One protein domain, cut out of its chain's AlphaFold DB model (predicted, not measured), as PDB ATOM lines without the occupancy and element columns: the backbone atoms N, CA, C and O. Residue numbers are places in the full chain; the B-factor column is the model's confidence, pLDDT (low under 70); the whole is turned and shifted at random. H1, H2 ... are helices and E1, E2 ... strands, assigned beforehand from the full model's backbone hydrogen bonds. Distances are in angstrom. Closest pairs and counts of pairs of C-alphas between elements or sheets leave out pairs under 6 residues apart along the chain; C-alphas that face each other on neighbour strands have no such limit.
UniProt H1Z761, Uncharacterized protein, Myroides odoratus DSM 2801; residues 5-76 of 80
ATOM      1  N   GLU A   5     126.221 150.458 141.005       91.62
ATOM      2  CA  GLU A   5     125.967 150.285 142.436       91.62
ATOM      3  C   GLU A   5     124.500 149.884 142.639       91.62
ATOM      4  O   GLU A   5     123.590 150.715 142.515       91.62
ATOM      5  N   PHE A   6     124.279 148.604 142.953       94.62
ATOM      6  CA  PHE A   6     122.957 148.056 143.247       94.62
ATOM      7  C   PHE A   6     122.691 147.970 144.750       94.62
ATOM      8  O   PHE A   6     123.510 147.476 145.529       94.62
ATOM      9  N   LEU A   7     121.506 148.423 145.146       95.81
ATOM     10  CA  LEU A   7     121.036 148.454 146.527       95.81
ATOM     11  C   LEU A   7     119.613 147.898 146.595       95.81
ATOM     12  O   LEU A   7     118.902 147.919 145.592       95.81
ATOM     13  N   TYR A   8     119.176 147.422 147.756       96.62
ATOM     14  CA  TYR A   8     117.777 147.057 147.961       96.62
ATOM     15  C   TYR A   8     117.257 147.485 149.330       96.62
ATOM     16  O   TYR A   8     118.015 147.605 150.288       96.62
ATOM     17  N   THR A   9     115.951 147.705 149.419       96.06
ATOM     18  CA  THR A   9     115.228 148.000 150.664       96.06
ATOM     19  C   THR A   9     113.869 147.301 150.629       96.06
ATOM     20  O   THR A   9     113.323 147.117 149.538       96.06
ATOM     21  N   PRO A  10     113.277 146.935 151.780       95.75
ATOM     22  CA  PRO A  10     111.868 146.564 151.833       95.75
ATOM     23  C   PRO A  10     110.995 147.636 151.177       95.75
ATOM     24  O   PRO A  10     111.238 148.839 151.347       95.75
ATOM     25  N   HIS A  11     109.996 147.197 150.417       94.69
ATOM     26  CA  HIS A  11     109.059 148.095 149.763       94.69
ATOM     27  C   HIS A  11     108.218 148.843 150.797       94.69
ATOM     28  O   HIS A  11     107.641 148.260 151.716       94.69
ATOM     29  N   SER A  12     108.133 150.159 150.629       94.44
ATOM     30  CA  SER A  12     107.227 151.022 151.376       94.44
ATOM     31  C   SER A  12     106.995 152.296 150.568       94.44
ATOM     32  O   SER A  12     107.930 152.779 149.924       94.44
ATOM     33  N   TYR A  13     105.790 152.870 150.644       92.69
ATOM     34  CA  TYR A  13     105.488 154.140 149.972       92.69
ATOM     35  C   TYR A  13     106.517 155.244 150.287       92.69
ATOM     36  O   TYR A  13     107.014 155.863 149.351       92.69
ATOM     37  N   PRO A  14     106.978 155.433 151.546       93.94
ATOM     38  CA  PRO A  14     108.012 156.427 151.837       93.94
ATOM     39  C   PRO A  14     109.348 156.189 151.118       93.94
ATOM     40  O   PRO A  14     110.045 157.153 150.796       93.94
ATOM     41  N   ALA A  15     109.740 154.932 150.890       93.12
ATOM     42  CA  ALA A  15     110.970 154.613 150.167       93.12
ATOM     43  C   ALA A  15     110.830 154.911 148.668       93.12
ATOM     44  O   ALA A  15     111.731 155.508 148.078       93.12
ATOM     45  N   GLU A  16     109.691 154.549 148.078       93.44
ATOM     46  CA  GLU A  16     109.361 154.836 146.681       93.44
ATOM     47  C   GLU A  16     109.295 156.347 146.417       93.44
ATOM     48  O   GLU A  16     109.994 156.855 145.538       93.44
ATOM     49  N   ASP A  17     108.546 157.085 147.239       93.00
ATOM     50  CA  ASP A  17     108.420 158.541 147.141       93.00
ATOM     51  C   ASP A  17     109.778 159.229 147.294       93.00
ATOM     52  O   ASP A  17     110.108 160.152 146.546       93.00
ATOM     53  N   SER A  18     110.614 158.741 148.219       92.00
ATOM     54  CA  SER A  18     111.975 159.255 148.400       92.00
ATOM     55  C   SER A  18     112.828 159.086 147.143       92.00
ATOM     56  O   SER A  18     113.633 159.963 146.831       92.00
ATOM     57  N   LEU A  19     112.683 157.977 146.417       93.50
ATOM     58  CA  LEU A  19     113.414 157.726 145.173       93.50
ATOM     59  C   LEU A  19     112.876 158.598 144.033       93.50
ATOM     60  O   LEU A  19     113.663 159.258 143.346       93.50
ATOM     61  N   LYS A  20     111.550 158.676 143.878       92.69
ATOM     62  CA  LYS A  20     110.883 159.520 142.873       92.69
ATOM     63  C   LYS A  20     111.235 160.996 143.051       92.69
ATOM     64  O   LYS A  20     111.646 161.645 142.091       92.69
ATOM     65  N   PHE A  21     111.189 161.507 144.283       90.69
ATOM     66  CA  PHE A  21     111.572 162.885 144.611       90.69
ATOM     67  C   PHE A  21     113.029 163.206 144.228       90.69
ATOM     68  O   PHE A  21     113.357 164.336 143.880       90.69
ATOM     69  N   ARG A  22     113.916 162.204 144.235       87.88
ATOM     70  CA  ARG A  22     115.333 162.334 143.848       87.88
ATOM     71  C   ARG A  22     115.583 162.199 142.346       87.88
ATOM     72  O   ARG A  22     116.742 162.172 141.919       87.88
ATOM     73  N   GLY A  23     114.524 162.080 141.553       92.31
ATOM     74  CA  GLY A  23     114.612 161.889 140.112       92.31
ATOM     75  C   GLY A  23     115.075 160.490 139.717       92.31
ATOM     76  O   GLY A  23     115.626 160.329 138.628       92.31
ATOM     77  N   PHE A  24     114.895 159.484 140.581       95.25
ATOM     78  CA  PHE A  24     115.051 158.107 140.134       95.25
ATOM     79  C   PHE A  24     113.865 157.719 139.255       95.25
ATOM     80  O   PHE A  24     112.710 157.991 139.585       95.25
ATOM     81  N   LYS A  25     114.160 157.051 138.143       96.06
ATOM     82  CA  LYS A  25     113.149 156.517 137.240       96.06
ATOM     83  C   LYS A  25     112.701 155.136 137.712       96.06
ATOM     84  O   LYS A  25     113.516 154.221 137.806       96.06
ATOM     85  N   GLU A  26     111.405 154.988 137.943       94.94
ATOM     86  CA  GLU A  26     110.779 153.684 138.139       94.94
ATOM     87  C   GLU A  26     110.765 152.907 136.812       94.94
ATOM     88  O   GLU A  26     110.374 153.438 135.767       94.94
ATOM     89  N   LEU A  27     111.240 151.666 136.843       93.69
ATOM     90  CA  LEU A  27     111.119 150.698 135.756       93.69
ATOM     91  C   LEU A  27     109.995 149.707 136.073       93.69
ATOM     92  O   LEU A  27     109.537 149.624 137.209       93.69
ATOM     93  N   SER A  28     109.571 148.938 135.067       89.88
ATOM     94  CA  SER A  28     108.492 147.962 135.211       89.88
ATOM     95  C   SER A  28     108.735 147.006 136.377       89.88
ATOM     96  O   SER A  28     109.762 146.327 136.437       89.88
ATOM     97  N   SER A  29     107.760 146.939 137.274       87.81
ATOM     98  CA  SER A  29     107.774 146.031 138.412       87.81
ATOM     99  C   SER A  29     107.665 144.576 137.952       87.81
ATOM    100  O   SER A  29     106.896 144.249 137.048       87.81
ATOM    101  N   LEU A  30     108.437 143.697 138.588       83.81
ATOM    102  CA  LEU A  30     108.438 142.252 138.352       83.81
ATOM    103  C   LEU A  30     107.831 141.570 139.578       83.81
ATOM    104  O   LEU A  30     108.542 141.001 140.408       83.81
ATOM    105  N   ILE A  31     106.516 141.713 139.712       85.25
ATOM    106  CA  ILE A  31     105.733 141.201 140.837       85.25
ATOM    107  C   ILE A  31     104.787 140.130 140.303       85.25
ATOM    108  O   ILE A  31     104.148 140.316 139.268       85.25
ATOM    109  N   THR A  32     104.705 139.014 141.013       80.56
ATOM    110  CA  THR A  32     103.741 137.943 140.773       80.56
ATOM    111  C   THR A  32     102.751 137.873 141.933       80.56
ATOM    112  O   THR A  32     103.067 138.278 143.049       80.56
ATOM    113  N   ASP A  33     101.570 137.292 141.715       77.94
ATOM    114  CA  ASP A  33     100.546 137.144 142.767       77.94
ATOM    115  C   ASP A  33     101.005 136.284 143.967       77.94
ATOM    116  O   ASP A  33     100.343 136.236 145.003       77.94
ATOM    117  N   GLN A  34     102.133 135.580 143.837       80.25
ATOM    118  CA  GLN A  34     102.724 134.759 144.895       80.25
ATOM    119  C   GLN A  34     103.685 135.546 145.799       80.25
ATOM    120  O   GLN A  34     104.074 135.048 146.860       80.25
ATOM    121  N   ASP A  35     104.066 136.763 145.404       80.88
ATOM    122  CA  ASP A  35     105.035 137.583 146.123       80.88
ATOM    123  C   ASP A  35     104.373 138.293 147.310       80.88
ATOM    124  O   ASP A  35     103.735 139.335 147.178       80.88
ATOM    125  N   LYS A  36     104.531 137.704 148.499       82.56
ATOM    126  CA  LYS A  36     104.020 138.267 149.761       82.56
ATOM    127  C   LYS A  36     104.857 139.438 150.266       82.56
ATOM    128  O   LYS A  36     104.310 140.385 150.820       82.56
ATOM    129  N   ASP A  37     106.169 139.353 150.063       91.31
ATOM    130  CA  ASP A  37     107.132 140.367 150.468       91.31
ATOM    131  C   ASP A  37     107.691 141.057 149.227       91.31
ATOM    132  O   ASP A  37     108.243 140.415 148.327       91.31
ATOM    133  N   LEU A  38     107.538 142.380 149.196       94.31
ATOM    134  CA  LEU A  38     107.998 143.231 148.108       94.31
ATOM    135  C   LEU A  38     109.244 144.007 148.528       94.31
ATOM    136  O   LEU A  38     109.377 144.476 149.662       94.31
ATOM    137  N   PHE A  39     110.138 144.201 147.569       95.69
ATOM    138  CA  PHE A  39     111.395 144.909 147.738       95.69
ATOM    139  C   PHE A  39     111.594 145.891 146.595       95.69
ATOM    140  O   PHE A  39     111.148 145.669 145.472       95.69
ATOM    141  N   ILE A  40     112.302 146.975 146.878       96.25
ATOM    142  CA  ILE A  40     112.750 147.924 145.868       96.25
ATOM    143  C   ILE A  40     114.222 147.639 145.608       96.25
ATOM    144  O   ILE A  40     115.032 147.765 146.527       96.25
ATOM    145  N   ILE A  41     114.572 147.284 144.372       96.12
ATOM    146  CA  ILE A  41     115.963 147.247 143.910       96.12
ATOM    147  C   ILE A  41     116.279 148.583 143.247       96.12
ATOM    148  O   ILE A  41     115.516 149.081 142.423       96.12
ATOM    149  N   ILE A  42     117.420 149.163 143.604       96.00
ATOM    150  CA  ILE A  42     117.863 150.490 143.197       96.00
ATOM    151  C   ILE A  42     119.185 150.339 142.452       96.00
ATOM    152  O   ILE A  42     120.162 149.858 143.020       96.00
ATOM    153  N   ASN A  43     119.239 150.806 141.208       94.75
ATOM    154  CA  ASN A  43     120.488 151.091 140.511       94.75
ATOM    155  C   ASN A  43     120.825 152.568 140.736       94.75
ATOM    156  O   ASN A  43     120.253 153.466 140.107       94.75
ATOM    157  N   LYS A  44     121.740 152.823 141.670       91.69
ATOM    158  CA  LYS A  44     122.114 154.180 142.073       91.69
ATOM    159  C   LYS A  44     122.917 154.900 140.996       91.69
ATOM    160  O   LYS A  44     122.700 156.093 140.790       91.69
ATOM    161  N   THR A  45     123.766 154.178 140.266       91.38
ATOM    162  CA  THR A  45     124.569 154.715 139.158       91.38
ATOM    163  C   THR A  45     123.677 155.255 138.042       91.38
ATOM    164  O   THR A  45     123.867 156.378 137.578       91.38
ATOM    165  N   ARG A  46     122.648 154.492 137.658       92.50
ATOM    166  CA  ARG A  46     121.724 154.853 136.569       92.50
ATOM    167  C   ARG A  46     120.501 155.649 137.022       92.50
ATOM    168  O   ARG A  46     119.672 155.997 136.185       92.50
ATOM    169  N   LYS A  47     120.377 155.933 138.325       94.06
ATOM    170  CA  LYS A  47     119.196 156.553 138.949       94.06
ATOM    171  C   LYS A  47     117.894 155.854 138.548       94.06
ATOM    172  O   LYS A  47     116.951 156.478 138.069       94.06
ATOM    173  N   GLN A  48     117.851 154.540 138.723       95.56
ATOM    174  CA  GLN A  48     116.690 153.714 138.398       95.56
ATOM    175  C   GLN A  48     116.302 152.852 139.592       95.56
ATOM    176  O   GLN A  48     117.159 152.487 140.396       95.56
ATOM    177  N   PHE A  49     115.026 152.505 139.700       95.62
ATOM    178  CA  PHE A  49     114.573 151.489 140.644       95.62
ATOM    179  C   PHE A  49     113.437 150.661 140.051       95.62
ATOM    180  O   PHE A  49     112.787 151.083 139.101       95.62
ATOM    181  N   PHE A  50     113.214 149.475 140.601       94.81
ATOM    182  CA  PHE A  50     112.104 148.602 140.239       94.81
ATOM    183  C   PHE A  50     111.654 147.810 141.460       94.81
ATOM    184  O   PHE A  50     112.455 147.510 142.352       94.81
ATOM    185  N   ILE A  51     110.360 147.501 141.502       95.25
ATOM    186  CA  ILE A  51     109.747 146.754 142.596       95.25
ATOM    187  C   ILE A  51     109.698 145.282 142.200       95.25
ATOM    188  O   ILE A  51     109.286 144.932 141.091       95.25
ATOM    189  N   VAL A  52     110.156 144.425 143.102       94.56
ATOM    190  CA  VAL A  52     110.277 142.984 142.883       94.56
ATOM    191  C   VAL A  52     109.770 142.206 144.083       94.56
ATOM    192  O   VAL A  52     109.793 142.701 145.208       94.56
ATOM    193  N   GLY A  53     109.371 140.962 143.850       94.94
ATOM    194  CA  GLY A  53     109.162 139.998 144.922       94.94
ATOM    195  C   GLY A  53     110.450 139.386 145.476       94.94
ATOM    196  O   GLY A  53     111.521 139.470 144.865       94.94
ATOM    197  N   ASP A  54     110.336 138.705 146.619       92.00
ATOM    198  CA  ASP A  54     111.434 137.989 147.288       92.00
ATOM    199  C   ASP A  54     112.174 137.000 146.362       92.00
ATOM    200  O   ASP A  54     113.405 136.929 146.366       92.00
ATOM    201  N   SER A  55     111.440 136.264 145.518       90.38
ATOM    202  CA  SER A  55     112.033 135.290 144.589       90.38
ATOM    203  C   SER A  55     112.985 135.959 143.590       90.38
ATOM    204  O   SER A  55     114.116 135.506 143.378       90.38
ATOM    205  N   VAL A  56     112.555 137.088 143.022       90.81
ATOM    206  CA  VAL A  56     113.344 137.867 142.063       90.81
ATOM    207  C   VAL A  56     114.526 138.533 142.762       90.81
ATOM    208  O   VAL A  56     115.636 138.462 142.240       90.81
ATOM    209  N   LEU A  57     114.342 139.089 143.966       93.12
ATOM    210  CA  LEU A  57     115.446 139.642 144.757       93.12
ATOM    211  C   LEU A  57     116.545 138.596 144.995       93.12
ATOM    212  O   LEU A  57     117.716 138.852 144.707       93.12
ATOM    213  N   LYS A  58     116.168 137.399 145.462       92.06
ATOM    214  CA  LYS A  58     117.100 136.284 145.688       92.06
ATOM    215  C   LYS A  58     117.803 135.858 144.406       92.06
ATOM    216  O   LYS A  58     118.989 135.534 144.440       92.06
ATOM    217  N   HIS A  59     117.095 135.845 143.278       91.69
ATOM    218  CA  HIS A  59     117.702 135.563 141.982       91.69
ATOM    219  C   HIS A  59     118.735 136.635 141.603       91.69
ATOM    220  O   HIS A  59     119.874 136.296 141.289       91.69
ATOM    221  N   SER A  60     118.390 137.920 141.706       91.06
ATOM    222  CA  SER A  60     119.297 139.026 141.383       91.06
ATOM    223  C   SER A  60     120.538 139.055 142.283       91.06
ATOM    224  O   SER A  60     121.640 139.261 141.780       91.06
ATOM    225  N   GLN A  61     120.398 138.760 143.581       93.44
ATOM    226  CA  GLN A  61     121.520 138.656 144.527       93.44
ATOM    227  C   GLN A  61     122.504 137.518 144.202       93.44
ATOM    228  O   GLN A  61     123.660 137.569 144.616       93.44
ATOM    229  N   ARG A  62     122.078 136.484 143.461       93.88
ATOM    230  CA  ARG A  62     122.984 135.430 142.965       93.88
ATOM    231  C   ARG A  62     123.788 135.874 141.745       93.88
ATOM    232  O   ARG A  62     124.838 135.299 141.481       93.88
ATOM    233  N   LEU A  63     123.282 136.849 140.992       90.94
ATOM    234  CA  LEU A  63     123.905 137.346 139.764       90.94
ATOM    235  C   LEU A  63     124.832 138.534 140.017       90.94
ATOM    236  O   LEU A  63     125.820 138.705 139.309       90.94
ATOM    237  N   THR A  64     124.505 139.371 141.000       90.81
ATOM    238  CA  THR A  64     125.277 140.567 141.330       90.81
ATOM    239  C   THR A  64     125.189 140.887 142.817       90.81
ATOM    240  O   THR A  64     124.281 140.445 143.520       90.81
ATOM    241  N   THR A  65     126.138 141.681 143.306       92.88
ATOM    242  CA  THR A  65     126.105 142.168 144.687       92.88
ATOM    243  C   THR A  65     125.068 143.278 144.806       92.88
ATOM    244  O   THR A  65     125.189 144.313 144.156       92.88
ATOM    245  N   ILE A  66     124.059 143.066 145.652       94.62
ATOM    246  CA  ILE A  66     123.010 144.047 145.945       94.62
ATOM    247  C   ILE A  66     122.993 144.272 147.453       94.62
ATOM    248  O   ILE A  66     122.617 143.378 148.213       94.62
ATOM    249  N   ASN A  67     123.416 145.454 147.896       94.75
ATOM    250  CA  ASN A  67     123.554 145.728 149.326       94.75
ATOM    251  C   ASN A  67     122.231 146.196 149.938       94.75
ATOM    252  O   ASN A  67     121.510 147.000 149.349       94.75
ATOM    253  N   LEU A  68     121.929 145.714 151.142       95.75
ATOM    254  CA  LEU A  68     120.770 146.178 151.899       95.75
ATOM    255  C   LEU A  68     120.989 147.626 152.341       95.75
ATOM    256  O   LEU A  68     122.033 147.955 152.904       95.75
ATOM    257  N   ILE A  69     119.976 148.460 152.150       95.19
ATOM    258  CA  ILE A  69     119.893 149.802 152.722       95.19
ATOM    259  C   ILE A  69     118.572 149.971 153.460       95.19
ATOM    260  O   ILE A  69     117.585 149.289 153.181       95.19
ATOM    261  N   THR A  70     118.544 150.906 154.403       93.38
ATOM    262  CA  THR A  70     117.321 151.257 155.125       93.38
ATOM    263  C   THR A  70     116.690 152.529 154.567       93.38
ATOM    264  O   THR A  70     117.344 153.336 153.900       93.38
ATOM    265  N   LEU A  71     115.430 152.788 154.932       88.75
ATOM    266  CA  LEU A  71     114.786 154.077 154.669       88.75
ATOM    267  C   LEU A  71     115.599 155.256 155.234       88.75
ATOM    268  O   LEU A  71     115.672 156.308 154.607       88.75
ATOM    269  N   LYS A  72     116.261 155.085 156.387       89.50
ATOM    270  CA  LYS A  72     117.131 156.126 156.957       89.50
ATOM    271  C   LYS A  72     118.330 156.412 156.058       89.50
ATOM    272  O   LYS A  72     118.759 157.557 155.963       89.50
ATOM    273  N   ASP A  73     118.867 155.399 155.387       90.88
ATOM    274  CA  ASP A  73     119.979 155.581 154.453       90.88
ATOM    275  C   ASP A  73     119.514 156.281 153.174       90.88
ATOM    276  O   ASP A  73     120.179 157.214 152.723       90.88
ATOM    277  N   LEU A  74     118.322 155.932 152.669       88.19
ATOM    278  CA  LEU A  74     117.661 156.683 151.598       88.19
ATOM    279  C   LEU A  74     117.432 158.143 151.981       88.19
ATOM    280  O   LEU A  74     117.638 159.021 151.153       88.19
ATOM    281  N   GLN A  75     117.027 158.428 153.220       85.19
ATOM    282  CA  GLN A  75     116.840 159.793 153.715       85.19
ATOM    283  C   GLN A  75     118.169 160.543 153.814       85.19
ATOM    284  O   GLN A  75     118.250 161.668 153.345       85.19
ATOM    285  N   LYS A  76     119.256 159.931 154.301       86.12
ATOM    286  CA  LYS A  76     120.585 160.582 154.370       86.12
ATOM    287  C   LYS A  76     121.114 161.061 153.020       86.12
ATOM    288  O   LYS A  76     121.934 161.975 152.974       86.12
TER     289      LYS A  76
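AT A GLANCE: This is residues 5 to 76 of the 80 residues of an uncharacterized protein of Myroides odoratus DSM 2801 (UniProt H1Z761). A strongly twisted sheet of four strands stands between two helices, H2 along one face and H1 on the opposite face, with the short H3 packed beside H1. A long link, residues 22 to 37, runs round the E3 edge of the sheet, and its residues 25 to 26 pair with E3. The printed part has 72 residues, with E1, H1, E2, E3, H2, E4 and H3 in that order along the chain. The sheet's order is E3, E2, E1, E4, mixed, and the class is mixed, helices and strands. The whole is compact and rounded, with a radius of gyration of the C-alphas of 11.3 A and spans of 30 by 23 by 21 A.

IN THESE COORDINATES: Find C-alpha 6 at (122.957, 148.056, 143.247), where E1 begins; it runs 14.1 A over residues 6 to 10. H1 follows at residues 13 to 21, 11.9 A long. Beyond the long link, look for E2 at residues 38 to 43, 16.6 A, from C-alpha 38 at (107.998, 143.231, 148.108). E3 spans residues 48 to 53, 17.0 A, and H2 residues 54 to 63, 14.6 A. E4 is residues 66 to 68, 6.7 A, and H3 is residues 71 to 76, 8.7 A, ending at C-alpha 76 at (120.585, 160.582, 154.370).

HOW THE PARTS SIT: Start at inner strand E1, parallel to edge strand E4 at 40 degrees; N 8 and O 67 are 2.9 A apart, within hydrogen-bond range. E1 is antiparallel to E2 at 156 degrees, with N 42 and O 7 at 2.8 A. E2 and E3 form a hairpin, antiparallel at 154 degrees, with N 39 and O 52 at 2.8 A. The sheet is only just strongly twisted, its C-alphas up to 4.3 A off the best plane. H1 is on the sheet, with a height over the sheet of 9.8 A; it lies over E2 and only just not over E3 and E1, with 2 of its C-alphas falling on each, and it runs along the strands at 17 degrees to E2 on the local plane; the closest C-alphas of H1 and E2 are those of Glu 16 and Ile 40, 7.7 A apart. On the opposite face H2, at a height of 8.9 A, is over E2 and, with 3 of its C-alphas, only just over E1; it runs along the strands at 13 degrees to E2 on the local plane. The closest C-alphas of E2 and H2 are those of Leu 38 and Asp 54, 6.3 A apart. E3, H2 and E4 make a split strand-helix-strand unit, two strands of one sheet with a helix between them along the chain and with E2 and E1 between them in the sheet, and its crossover is right-handed. H3 is only just not on the sheet, with 4 pairs of C-alphas within 10 A. H3 touches H1, the same way at a shallow tilt of 32 degrees, with closest C-alphas Ala 15 and Leu 71 at 5.9 A. H1, H2 and H3 have every O i to N i+4 pair within hydrogen-bond range.

THE WHOLE: The two C-alphas farthest apart are those of Asp 33 and Lys 76, 32.9 A. The printed part has no cut; the link from H1 to E2 is long and the other links are tight. Mean pLDDT of the printed part is 91.9, and no printed residue is under 70.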